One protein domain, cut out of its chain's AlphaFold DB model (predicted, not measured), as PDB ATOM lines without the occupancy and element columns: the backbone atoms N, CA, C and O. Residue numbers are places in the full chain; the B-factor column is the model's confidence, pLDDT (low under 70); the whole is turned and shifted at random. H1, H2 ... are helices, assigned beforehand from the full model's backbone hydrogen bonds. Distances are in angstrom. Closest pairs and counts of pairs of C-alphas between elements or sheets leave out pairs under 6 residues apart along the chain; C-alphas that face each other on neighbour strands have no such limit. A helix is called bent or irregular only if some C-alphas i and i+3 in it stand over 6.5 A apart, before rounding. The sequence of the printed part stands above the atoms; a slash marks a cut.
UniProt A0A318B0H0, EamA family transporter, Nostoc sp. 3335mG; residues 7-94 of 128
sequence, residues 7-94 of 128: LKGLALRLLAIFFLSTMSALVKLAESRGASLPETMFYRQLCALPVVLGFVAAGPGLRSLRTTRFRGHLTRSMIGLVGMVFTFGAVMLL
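Overview. This is residues 7 to 94 of the 128 residues of the protein "EamA family transporter" of Nostoc sp. 3335mG (UniProt A0A318B0H0). Three long helices, H1, H2 and H4, meet near one end and splay apart from there like an open fan, and the short helix H3 with its links bridges the far ends of H2 and H4. Residues 7 to 22 of H1 stick out as a free arm, and the space between H2 and H4 is open away from the meeting point. The printed part has 88 residues with four named helices, in the order H1, H2, H3, H4, and no named strand; the class is all helix. The whole is loose, with a radius of gyration of the C-alphas of 15.8 A, and flat, spanning 41 by 37 by 20 A.

Along the chain. H1 is residues 7 to 32, 37.6 A from first to last C-alpha, beginning at C-alpha 7 at (72.082, 67.238, -40.567). H2 is residues 37 to 58, 32.3 A long, beginning at C-alpha 37 at (59.046, 71.598, -6.568). It is neither bent nor irregular, but only just: C-alphas 47 and 50 are 6.4 A apart. H3 is residues 62 to 65. H4 is residues 70 to 93, 33.8 A long, ending at C-alpha 93 at (52.433, 64.488, -9.203).

Arrangement. H1 and H2 form a helical hairpin and only just touch, with 3 pairs of C-alphas within 8 A. The closest C-alphas are those of Val 27 and Thr 40, 7.1 A apart. They run opposite ways at a shallow tilt of 34.9 degrees, only just short of steep. H1 touches H4 with its residues 24 to 31 alone, and H4 touches H1 with residues 91 to 92 alone; the closest C-alphas are those of Lys 28 and Met 92, 6.1 A apart. These two run the same way at a steep tilt of 59 degrees. H2 touches H4 with residue 37 alone, where the C-alphas of Leu 37 and Gly 89, the closest, are 6.8 A apart. They run opposite ways at a steep tilt of 46 degrees. The helix packing is mostly crossed, but only just, with 1 of these 3 pairs at a shallow tilt. H3 is close to H2 but not clearly touching, the closest C-alphas being those of Val 56 and Leu 62, 6.2 A apart. H3 is apart from H1 and from H4. In H1 and H4 every O i to N i+4 pair is within hydrogen-bond range, in H2 16 of 18 are, and H3 is too short for such a pair.

Size, cuts and confidence. The two C-alphas farthest apart are those of Ser 32 and Thr 68, 42.3 A. Residues 45 to 52 of H2 and residues 66 to 80, of which 70 to 80 belong to H4, also stand free. The three links are tight. The printed part has no cut; its mean pLDDT is 92.6 and no printed residue is under 70.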
ATOM      1  N   LEU A   7      71.460  68.201 -41.479       93.38
ATOM      2  CA  LEU A   7      72.082  67.238 -40.567       93.38
ATOM      3  C   LEU A   7      72.527  67.876 -39.242       93.38
ATOM      4  O   LEU A   7      72.350  67.282 -38.181       93.38
ATOM      5  N   LYS A   8      73.057  69.107 -39.278       93.81
ATOM      6  CA  LYS A   8      73.423  69.843 -38.054       93.81
ATOM      7  C   LYS A   8      72.177  70.225 -37.256       93.81
ATOM      8  O   LYS A   8      72.185  70.097 -36.037       93.81
ATOM      9  N   GLY A   9      71.110  70.659 -37.931       93.75
ATOM     10  CA  GLY A   9      69.823  70.949 -37.298       93.75
ATOM     11  C   GLY A   9      69.216  69.716 -36.622       93.75
ATOM     12  O   GLY A   9      68.817  69.788 -35.461       93.75
ATOM     13  N   LEU A  10      69.229  68.571 -37.310       94.88
ATOM     14  CA  LEU A  10      68.769  67.288 -36.779       94.88
ATOM     15  C   LEU A  10      69.587  66.865 -35.554       94.88
ATOM     16  O   LEU A  10      69.011  66.550 -34.516       94.88
ATOM     17  N   ALA A  11      70.919  66.915 -35.647       96.25
ATOM     18  CA  ALA A  11      71.807  66.566 -34.540       96.25
ATOM     19  C   ALA A  11      71.564  67.453 -33.309       96.25
ATOM     20  O   ALA A  11      71.419  66.942 -32.200       96.25
ATOM     21  N   LEU A  12      71.439  68.773 -33.499       95.75
ATOM     22  CA  LEU A  12      71.108  69.704 -32.415       95.75
ATOM     23  C   LEU A  12      69.737  69.405 -31.803       95.75
ATOM     24  O   LEU A  12      69.576  69.498 -30.587       95.75
ATOM     25  N   ARG A  13      68.748  69.029 -32.621       95.94
ATOM     26  CA  ARG A  13      67.407  68.701 -32.135       95.94
ATOM     27  C   ARG A  13      67.398  67.418 -31.310       95.94
ATOM     28  O   ARG A  13      66.800  67.414 -30.238       95.94
ATOM     29  N   LEU A  14      68.078  66.371 -31.775       96.94
ATOM     30  CA  LEU A  14      68.229  65.115 -31.038       96.94
ATOM     31  C   LEU A  14      68.965  65.337 -29.717       96.94
ATOM     32  O   LEU A  14      68.498  64.884 -28.676       96.94
ATOM     33  N   LEU A  15      70.055  66.107 -29.741       97.25
ATOM     34  CA  LEU A  15      70.811  66.456 -28.542       97.25
ATOM     35  C   LEU A  15      69.948  67.229 -27.533       97.25
ATOM     36  O   LEU A  15      69.951  66.921 -26.344       97.25
ATOM     37  N   ALA A  16      69.159  68.199 -28.002       95.06
ATOM     38  CA  ALA A  16      68.245  68.952 -27.148       95.06
ATOM     39  C   ALA A  16      67.170  68.056 -26.509       95.06
ATOM     40  O   ALA A  16      66.897  68.184 -25.316       95.06
ATOM     41  N   ILE A  17      66.571  67.140 -27.282       95.00
ATOM     42  CA  ILE A  17      65.557  66.200 -26.779       95.00
ATOM     43  C   ILE A  17      66.175  65.216 -25.781       95.00
ATOM     44  O   ILE A  17      65.561  64.946 -24.752       95.00
ATOM     45  N   PHE A  18      67.394  64.732 -26.038       96.75
ATOM     46  CA  PHE A  18      68.142  63.888 -25.108       96.75
ATOM     47  C   PHE A  18      68.303  64.577 -23.748       96.75
ATOM     48  O   PHE A  18      67.824  64.058 -22.743       96.75
ATOM     49  N   PHE A  19      68.863  65.793 -23.716       95.12
ATOM     50  CA  PHE A  19      69.030  66.538 -22.465       95.12
ATOM     51  C   PHE A  19      67.699  66.824 -21.759       95.12
ATOM     52  O   PHE A  19      67.618  66.712 -20.535       95.12
ATOM     53  N   LEU A  20      66.648  67.171 -22.509       91.44
ATOM     54  CA  LEU A  20      65.330  67.455 -21.939       91.44
ATOM     55  C   LEU A  20      64.692  66.206 -21.309       91.44
ATOM     56  O   LEU A  20      64.113  66.290 -20.221       91.44
ATOM     57  N   SER A  21      64.819  65.054 -21.970       92.44
ATOM     58  CA  SER A  21      64.318  63.769 -21.479       92.44
ATOM     59  C   SER A  21      65.085  63.314 -20.235       92.44
ATOM     60  O   SER A  21      64.477  63.054 -19.195       92.44
ATOM     61  N   THR A  22      66.423  63.338 -20.282       94.75
ATOM     62  CA  THR A  22      67.280  63.003 -19.134       94.75
ATOM     63  C   THR A  22      66.980  63.893 -17.933       94.75
ATOM     64  O   THR A  22      66.812  63.393 -16.825       94.75
ATOM     65  N   MET A  23      66.846  65.205 -18.135       92.38
ATOM     66  CA  MET A  23      66.484  66.134 -17.066       92.38
ATOM     67  C   MET A  23      65.124  65.784 -16.445       92.38
ATOM     68  O   MET A  23      64.995  65.822 -15.227       92.38
ATOM     69  N   SER A  24      64.120  65.416 -17.246       90.50
ATOM     70  CA  SER A  24      62.790  65.049 -16.732       90.50
ATOM     71  C   SER A  24      62.841  63.782 -15.871       90.50
ATOM     72  O   SER A  24      62.244  63.742 -14.796       90.50
ATOM     73  N   ALA A  25      63.626  62.782 -16.285       92.44
ATOM     74  CA  ALA A  25      63.875  61.582 -15.490       92.44
ATOM     75  C   ALA A  25      64.625  61.895 -14.182       92.44
ATOM     76  O   ALA A  25      64.253  61.392 -13.122       92.44
ATOM     77  N   LEU A  26      65.640  62.767 -14.230       92.56
ATOM     78  CA  LEU A  26      66.381  63.202 -13.041       92.56
ATOM     79  C   LEU A  26      65.501  63.976 -12.058       92.56
ATOM     80  O   LEU A  26      65.626  63.770 -10.857       92.56
ATOM     81  N   VAL A  27      64.588  64.822 -12.545       91.00
ATOM     82  CA  VAL A  27      63.610  65.507 -11.686       91.00
ATOM     83  C   VAL A  27      62.712  64.497 -10.980       91.00
ATOM     84  O   VAL A  27      62.508  64.618  -9.775       91.00
ATOM     85  N   LYS A  28      62.223  63.472 -11.689       90.00
ATOM     86  CA  LYS A  28      61.404  62.426 -11.065       90.00
ATOM     87  C   LYS A  28      62.185  61.631 -10.014       90.00
ATOM     88  O   LYS A  28      61.666  61.330  -8.944       90.00
ATOM     89  N   LEU A  29      63.454  61.336 -10.287       93.12
ATOM     90  CA  LEU A  29      64.340  60.680  -9.326       93.12
ATOM     91  C   LEU A  29      64.622  61.569  -8.103       93.12
ATOM     92  O   LEU A  29      64.645  61.070  -6.982       93.12
ATOM     93  N   ALA A  30      64.823  62.873  -8.295       92.56
ATOM     94  CA  ALA A  30      65.016  63.820  -7.201       92.56
ATOM     95  C   ALA A  30      63.758  63.922  -6.325       92.56
ATOM     96  O   ALA A  30      63.863  63.881  -5.102       92.56
ATOM     97  N   GLU A  31      62.577  63.965  -6.946       92.31
ATOM     98  CA  GLU A  31      61.285  63.928  -6.253       92.31
ATOM     99  C   GLU A  31      61.144  62.664  -5.395       92.31
ATOM    100  O   GLU A  31      60.877  62.773  -4.203       92.31
ATOM    101  N   SER A  32      61.484  61.483  -5.928       91.44
ATOM    102  CA  SER A  32      61.478  60.234  -5.143       91.44
ATOM    103  C   SER A  32      62.456  60.222  -3.956       91.44
ATOM    104  O   SER A  32      62.351  59.375  -3.071       91.44
ATOM    105  N   ARG A  33      63.415  61.157  -3.924       93.62
ATOM    106  CA  ARG A  33      64.362  61.372  -2.819       93.62
ATOM    107  C   ARG A  33      63.951  62.535  -1.904       93.62
ATOM    108  O   ARG A  33      64.734  62.918  -1.040       93.62
ATOM    109  N   GLY A  34      62.747  63.081  -2.080       92.38
ATOM    110  CA  GLY A  34      62.171  64.137  -1.247       92.38
ATOM    111  C   GLY A  34      62.406  65.564  -1.744       92.38
ATOM    112  O   GLY A  34      62.080  66.502  -1.018       92.38
ATOM    113  N   ALA A  35      62.952  65.761  -2.950       93.31
ATOM    114  CA  ALA A  35      63.147  67.106  -3.490       93.31
ATOM    115  C   ALA A  35      61.800  67.784  -3.768       93.31
ATOM    116  O   ALA A  35      60.939  67.245  -4.468       93.31
ATOM    117  N   SER A  36      61.639  69.003  -3.261       93.69
ATOM    118  CA  SER A  36      60.413  69.778  -3.468       93.69
ATOM    119  C   SER A  36      60.391  70.472  -4.838       93.69
ATOM    120  O   SER A  36      61.430  70.690  -5.476       93.69
ATOM    121  N   LEU A  37      59.200  70.861  -5.308       90.50
ATOM    122  CA  LEU A  37      59.046  71.598  -6.568       90.50
ATOM    123  C   LEU A  37      59.848  72.917  -6.584       90.50
ATOM    124  O   LEU A  37      60.609  73.119  -7.535       90.50
ATOM    125  N   PRO A  38      59.765  73.798  -5.559       92.88
ATOM    126  CA  PRO A  38      60.531  75.045  -5.553       92.88
ATOM    127  C   PRO A  38      62.041  74.805  -5.560       92.88
ATOM    128  O   PRO A  38      62.769  75.494  -6.270       92.88
ATOM    129  N   GLU A  39      62.507  73.798  -4.821       92.75
ATOM    130  CA  GLU A  39      63.917  73.414  -4.755       92.75
ATOM    131  C   GLU A  39      64.435  72.944  -6.118       92.75
ATOM    132  O   GLU A  39      65.461  73.419  -6.607       92.75
ATOM    133  N   THR A  40      63.675  72.080  -6.790       91.94
ATOM    134  CA  THR A  40      64.009  71.589  -8.130       91.94
ATOM    135  C   THR A  40      64.096  72.734  -9.139       91.94
ATOM    136  O   THR A  40      65.039  72.811  -9.933       91.94
ATOM    137  N   MET A  41      63.129  73.657  -9.112       91.62
ATOM    138  CA  MET A  41      63.121  74.823  -9.998       91.62
ATOM    139  C   MET A  41      64.279  75.781  -9.698       91.62
ATOM    140  O   MET A  41      64.902  76.296 -10.630       91.62
ATOM    141  N   PHE A  42      64.592  75.985  -8.416       92.38
ATOM    142  CA  PHE A  42      65.709  76.810  -7.976       92.38
ATOM    143  C   PHE A  42      67.035  76.268  -8.508       92.38
ATOM    144  O   PHE A  42      67.730  76.983  -9.229       92.38
ATOM    145  N   TYR A  43      67.354  74.996  -8.244       91.12
ATOM    146  CA  TYR A  43      68.607  74.399  -8.708       91.12
ATOM    147  C   TYR A  43      68.701  74.345 -10.230       91.12
ATOM    148  O   TYR A  43      69.759  74.619 -10.794       91.12
ATOM    149  N   ARG A  44      67.588  74.080 -10.925       88.00
ATOM    150  CA  ARG A  44      67.545  74.135 -12.389       88.00
ATOM    151  C   ARG A  44      67.971  75.508 -12.918       88.00
ATOM    152  O   ARG A  44      68.785  75.579 -13.839       88.00
ATOM    153  N   GLN A  45      67.408  76.590 -12.378       91.56
ATOM    154  CA  GLN A  45      67.718  77.941 -12.846       91.56
ATOM    155  C   GLN A  45      69.107  78.395 -12.383       91.56
ATOM    156  O   GLN A  45      69.818  79.052 -13.143       91.56
ATOM    157  N   LEU A  46      69.517  77.988 -11.179       93.25
ATOM    158  CA  LEU A  46      70.846  78.239 -10.638       93.25
ATOM    159  C   LEU A  46      71.931  77.622 -11.524       93.25
ATOM    160  O   LEU A  46      72.885  78.309 -11.859       93.25
ATOM    161  N   CYS A  47      71.761  76.378 -11.978       90.12
ATOM    162  CA  CYS A  47      72.710  75.722 -12.881       90.12
ATOM    163  C   CYS A  47      72.745  76.360 -14.281       90.12
ATOM    164  O   CYS A  47      73.786  76.358 -14.937       90.12
ATOM    165  N   ALA A  48      71.632  76.934 -14.748       90.81
ATOM    166  CA  ALA A  48      71.583  77.622 -16.037       90.81
ATOM    167  C   ALA A  48      72.304  78.984 -16.019       90.81
ATOM    168  O   ALA A  48      72.844  79.405 -17.043       90.81
ATOM    169  N   LEU A  49      72.329  79.675 -14.872       92.88
ATOM    170  CA  LEU A  49      72.901  81.020 -14.747       92.88
ATOM    171  C   LEU A  49      74.395  81.086 -15.124       92.88
ATOM    172  O   LEU A  49      74.719  81.897 -15.993       92.88
ATOM    173  N   PRO A  50      75.305  80.249 -14.580       93.31
ATOM    174  CA  PRO A  50      76.716  80.251 -14.965       93.31
ATOM    175  C   PRO A  50      76.934  79.993 -16.454       93.31
ATOM    176  O   PRO A  50      77.803  80.613 -17.056       93.31
ATOM    177  N   VAL A  51      76.126  79.120 -17.064       92.69
ATOM    178  CA  VAL A  51      76.229  78.805 -18.497       92.69
ATOM    179  C   VAL A  51      75.883  80.032 -19.338       92.69
ATOM    180  O   VAL A  51      76.627  80.393 -20.249       92.69
ATOM    181  N   VAL A  52      74.782  80.713 -19.008       92.19
ATOM    182  CA  VAL A  52      74.369  81.939 -19.705       92.19
ATOM    183  C   VAL A  52      75.382  83.060 -19.479       92.19
ATOM    184  O   VAL A  52      75.771  83.727 -20.435       92.19
ATOM    185  N   LEU A  53      75.842  83.258 -18.242       93.50
ATOM    186  CA  LEU A  53      76.831  84.285 -17.915       93.50
ATOM    187  C   LEU A  53      78.172  84.020 -18.600       93.50
ATOM    188  O   LEU A  53      78.751  84.951 -19.150       93.50
ATOM    189  N   GLY A  54      78.630  82.767 -18.633       94.94
ATOM    190  CA  GLY A  54      79.841  82.360 -19.343       94.94
ATOM    191  C   GLY A  54      79.736  82.619 -20.844       94.94
ATOM    192  O   GLY A  54      80.642  83.205 -21.429       94.94
ATOM    193  N   PHE A  55      78.599  82.280 -21.458       94.44
ATOM    194  CA  PHE A  55      78.349  82.575 -22.871       94.44
ATOM    195  C   PHE A  55      78.331  84.083 -23.163       94.44
ATOM    196  O   PHE A  55      78.920  84.541 -24.140       94.44
ATOM    197  N   VAL A  56      77.683  84.874 -22.304       95.06
ATOM    198  CA  VAL A  56      77.627  86.335 -22.445       95.06
ATOM    199  C   VAL A  56      79.008  86.958 -22.255       95.06
ATOM    200  O   VAL A  56      79.386  87.830 -23.034       95.06
ATOM    201  N   ALA A  57      79.771  86.504 -21.259       92.81
ATOM    202  CA  ALA A  57      81.123  86.981 -20.984       92.81
ATOM    203  C   ALA A  57      82.106  86.632 -22.112       92.81
ATOM    204  O   ALA A  57      82.948  87.459 -22.447       92.81
ATOM    205  N   ALA A  58      81.973  85.452 -22.725       94.50
ATOM    206  CA  ALA A  58      82.809  85.013 -23.843       94.50
ATOM    207  C   ALA A  58      82.441  85.655 -25.195       94.50
ATOM    208  O   ALA A  58      83.185  85.507 -26.161       94.50
ATOM    209  N   GLY A  59      81.293  86.332 -25.291       92.25
ATOM    210  CA  GLY A  59      80.802  86.905 -26.542       92.25
ATOM    211  C   GLY A  59      80.403  88.376 -26.408       92.25
ATOM    212  O   GLY A  59      81.267  89.242 -26.307       92.25
ATOM    213  N   PRO A  60      79.099  88.702 -26.457       88.06
ATOM    214  CA  PRO A  60      78.613  90.077 -26.609       88.06
ATOM    215  C   PRO A  60      78.759  90.969 -25.357       88.06
ATOM    216  O   PRO A  60      78.465  92.164 -25.418       88.06
ATOM    217  N   GLY A  61      79.194  90.416 -24.220       91.06
ATOM    218  CA  GLY A  61      79.422  91.130 -22.964       91.06
ATOM    219  C   GLY A  61      78.141  91.467 -22.192       91.06
ATOM    220  O   GLY A  61      77.033  91.473 -22.729       91.06
ATOM    221  N   LEU A  62      78.275  91.795 -20.902       89.12
ATOM    222  CA  LEU A  62      77.137  92.048 -19.999       89.12
ATOM    223  C   LEU A  62      76.231  93.203 -20.450       89.12
ATOM    224  O   LEU A  62      75.035  93.203 -20.162       89.12
ATOM    225  N   ARG A  63      76.764  94.172 -21.206       88.94
ATOM    226  CA  ARG A  63      75.980  95.298 -21.739       88.94
ATOM    227  C   ARG A  63      74.884  94.841 -22.709       88.94
ATOM    228  O   ARG A  63      73.877  95.534 -22.839       88.94
ATOM    229  N   SER A  64      75.043  93.666 -23.325       87.25
ATOM    230  CA  SER A  64      74.027  93.045 -24.186       87.25
ATOM    231  C   SER A  64      72.775  92.582 -23.430       87.25
ATOM    232  O   SER A  64      71.719  92.437 -24.037       87.25
ATOM    233  N   LEU A  65      72.850  92.420 -22.102       86.62
ATOM    234  CA  LEU A  65      71.708  92.046 -21.260       86.62
ATOM    235  C   LEU A  65      70.752  93.215 -20.984       86.62
ATOM    236  O   LEU A  65      69.678  93.018 -20.411       86.62
ATOM    237  N   ARG A  66      71.118  94.445 -21.371       87.44
ATOM    238  CA  ARG A  66      70.280  95.625 -21.150       87.44
ATOM    239  C   ARG A  66      69.019  95.530 -22.009       87.44
ATOM    240  O   ARG A  66      69.082  95.591 -23.233       87.44
ATOM    241  N   THR A  67      67.861  95.427 -21.362       87.50
ATOM    242  CA  THR A  67      66.581  95.344 -22.068       87.50
ATOM    243  C   THR A  67      65.952  96.716 -22.297       87.50
ATOM    244  O   THR A  67      65.896  97.553 -21.399       87.50
ATOM    245  N   THR A  68      65.426  96.932 -23.503       87.75
ATOM    246  CA  THR A  68      64.578  98.084 -23.852       87.75
ATOM    247  C   THR A  68      63.085  97.772 -23.717       87.75
ATOM    248  O   THR A  68      62.258  98.675 -23.796       87.75
ATOM    249  N   ARG A  69      62.713  96.501 -23.493       91.75
ATOM    250  CA  ARG A  69      61.321  96.022 -23.447       91.75
ATOM    251  C   ARG A  69      61.013  95.315 -22.130       91.75
ATOM    252  O   ARG A  69      60.578  94.163 -22.127       91.75
ATOM    253  N   PHE A  70      61.215  96.002 -21.005       91.69
ATOM    254  CA  PHE A  70      61.038  95.423 -19.665       91.69
ATOM    255  C   PHE A  70      59.683  94.719 -19.486       91.69
ATOM    256  O   PHE A  70      59.644  93.567 -19.061       91.69
ATOM    257  N   ARG A  71      58.581  95.355 -19.916       92.94
ATOM    258  CA  ARG A  71      57.232  94.759 -19.861       92.94
ATOM    259  C   ARG A  71      57.141  93.434 -20.622       92.94
ATOM    260  O   ARG A  71      56.543  92.497 -20.114       92.94
ATOM    261  N   GLY A  72      57.758  93.343 -21.802       92.62
ATOM    262  CA  GLY A  72      57.769  92.117 -22.607       92.62
ATOM    263  C   GLY A  72      58.611  91.001 -21.986       92.62
ATOM    264  O   GLY A  72      58.236  89.835 -22.047       92.62
ATOM    265  N   HIS A  73      59.728  91.344 -21.337       93.31
ATOM    266  CA  HIS A  73      60.487  90.364 -20.560       93.31
ATOM    267  C   HIS A  73      59.703  89.878 -19.349       93.31
ATOM    268  O   HIS A  73      59.687  88.678 -19.098       93.31
ATOM    269  N   LEU A  74      59.036  90.781 -18.630       94.31
ATOM    270  CA  LEU A  74      58.251  90.421 -17.459       94.31
ATOM    271  C   LEU A  74      57.101  89.479 -17.828       94.31
ATOM    272  O   LEU A  74      56.963  88.429 -17.209       94.31
ATOM    273  N   THR A  75      56.322  89.794 -18.870       94.38
ATOM    274  CA  THR A  75      55.228  88.919 -19.319       94.38
ATOM    275  C   THR A  75      55.745  87.563 -19.788       94.38
ATOM    276  O   THR A  75      55.207  86.536 -19.382       94.38
ATOM    277  N   ARG A  76      56.832  87.531 -20.572       92.44
ATOM    278  CA  ARG A  76      57.471  86.281 -21.006       92.44
ATOM    279  C   ARG A  76      57.933  85.435 -19.821       92.44
ATOM    280  O   ARG A  76      57.692  84.230 -19.806       92.44
ATOM    281  N   SER A  77      58.598  86.056 -18.849       93.44
ATOM    282  CA  SER A  77      59.093  85.376 -17.653       93.44
ATOM    283  C   SER A  77      57.947  84.854 -16.794       93.44
ATOM    284  O   SER A  77      58.025  83.724 -16.335       93.44
ATOM    285  N   MET A  78      56.865  85.621 -16.632       96.00
ATOM    286  CA  MET A  78      55.707  85.190 -15.847       96.00
ATOM    287  C   MET A  78      54.958  84.029 -16.494       96.00
ATOM    288  O   MET A  78      54.708  83.027 -15.830       96.00
ATOM    289  N   ILE A  79      54.647  84.126 -17.789       95.50
ATOM    290  CA  ILE A  79      53.989  83.038 -18.528       95.50
ATOM    291  C   ILE A  79      54.871  81.784 -18.504       95.50
ATOM    292  O   ILE A  79      54.384  80.686 -18.244       95.50
ATOM    293  N   GLY A  80      56.181  81.952 -18.717       94.00
ATOM    294  CA  GLY A  80      57.147  80.859 -18.649       94.00
ATOM    295  C   GLY A  80      57.221  80.215 -17.265       94.00
ATOM    296  O   GLY A  80      57.217  78.992 -17.176       94.00
ATOM    297  N   LEU A  81      57.243  81.013 -16.194       94.19
ATOM    298  CA  LEU A  81      57.276  80.523 -14.818       94.19
ATOM    299  C   LEU A  81      56.015  79.721 -14.484       94.19
ATOM    300  O   LEU A  81      56.127  78.604 -13.992       94.19
ATOM    301  N   VAL A  82      54.833  80.255 -14.799       95.88
ATOM    302  CA  VAL A  82      53.551  79.564 -14.585       95.88
ATOM    303  C   VAL A  82      53.512  78.248 -15.364       95.88
ATOM    304  O   VAL A  82      53.203  77.203 -14.796       95.88
ATOM    305  N   GLY A  83      53.906  78.272 -16.641       94.31
ATOM    306  CA  GLY A  83      54.002  77.064 -17.458       94.31
ATOM    307  C   GLY A  83      54.967  76.035 -16.868       94.31
ATOM    308  O   GLY A  83      54.632  74.857 -16.779       94.31
ATOM    309  N   MET A  84      56.137  76.473 -16.395       93.56
ATOM    310  CA  MET A  84      57.102  75.593 -15.742       93.56
ATOM    311  C   MET A  84      56.554  74.980 -14.450       93.56
ATOM    312  O   MET A  84      56.728  73.781 -14.260       93.56
ATOM    313  N   VAL A  85      55.883  75.757 -13.590       94.88
ATOM    314  CA  VAL A  85      55.263  75.238 -12.358       94.88
ATOM    315  C   VAL A  85      54.290  74.110 -12.692       94.88
ATOM    316  O   VAL A  85      54.373  73.046 -12.089       94.88
ATOM    317  N   PHE A  86      53.428  74.291 -13.696       94.62
ATOM    318  CA  PHE A  86      52.486  73.245 -14.095       94.62
ATOM    319  C   PHE A  86      53.160  72.047 -14.766       94.62
ATOM    320  O   PHE A  86      52.817  70.911 -14.455       94.62
ATOM    321  N   THR A  87      54.148  72.262 -15.639       92.00
ATOM    322  CA  THR A  87      54.865  71.157 -16.298       92.00
ATOM    323  C   THR A  87      55.647  70.310 -15.291       92.00
ATOM    324  O   THR A  87      55.533  69.087 -15.300       92.00
ATOM    325  N   PHE A  88      56.426  70.933 -14.403       90.81
ATOM    326  CA  PHE A  88      57.191  70.196 -13.391       90.81
ATOM    327  C   PHE A  88      56.305  69.645 -12.282       90.81
ATOM    328  O   PHE A  88      56.551  68.535 -11.821       90.81
ATOM    329  N   GLY A  89      55.240  70.362 -11.922       93.12
ATOM    330  CA  GLY A  89      54.197  69.853 -11.041       93.12
ATOM    331  C   GLY A  89      53.574  68.571 -11.588       93.12
ATOM    332  O   GLY A  89      53.489  67.593 -10.859       93.12
ATOM    333  N   ALA A  90      53.234  68.518 -12.880       92.88
ATOM    334  CA  ALA A  90      52.714  67.303 -13.508       92.88
ATOM    335  C   ALA A  90      53.725  66.143 -13.466       92.88
ATOM    336  O   ALA A  90      53.354  65.025 -13.133       92.88
ATOM    337  N   VAL A  91      55.009  66.402 -13.736       90.25
ATOM    338  CA  VAL A  91      56.063  65.374 -13.627       90.25
ATOM    339  C   VAL A  91      56.192  64.844 -12.192       90.25
ATOM    340  O   VAL A  91      56.384  63.647 -11.993       90.25
ATOM    341  N   MET A  92      56.079  65.708 -11.182       89.31
ATOM    342  CA  MET A  92      56.158  65.298  -9.777       89.31
ATOM    343  C   MET A  92      54.902  64.551  -9.313       89.31
ATOM    344  O   MET A  92      55.019  63.526  -8.652       89.31
ATOM    345  N   LEU A  93      53.711  65.012  -9.698       91.62
ATOM    346  CA  LEU A  93      52.433  64.488  -9.203       91.62
ATOM    347  C   LEU A  93      51.932  63.248  -9.956       91.62
ATOM    348  O   LEU A  93      51.163  62.476  -9.391       91.62
ATOM    349  N   LEU A  94      52.346  63.050 -11.210       93.44
ATOM    350  CA  LEU A  94      51.911  61.928 -12.042       93.44
ATOM    351  C   LEU A  94      53.067  60.957 -12.339       93.44
ATOM    352  O   LEU A  94      54.248  61.321 -12.253       93.44
TER     353      LEU A  94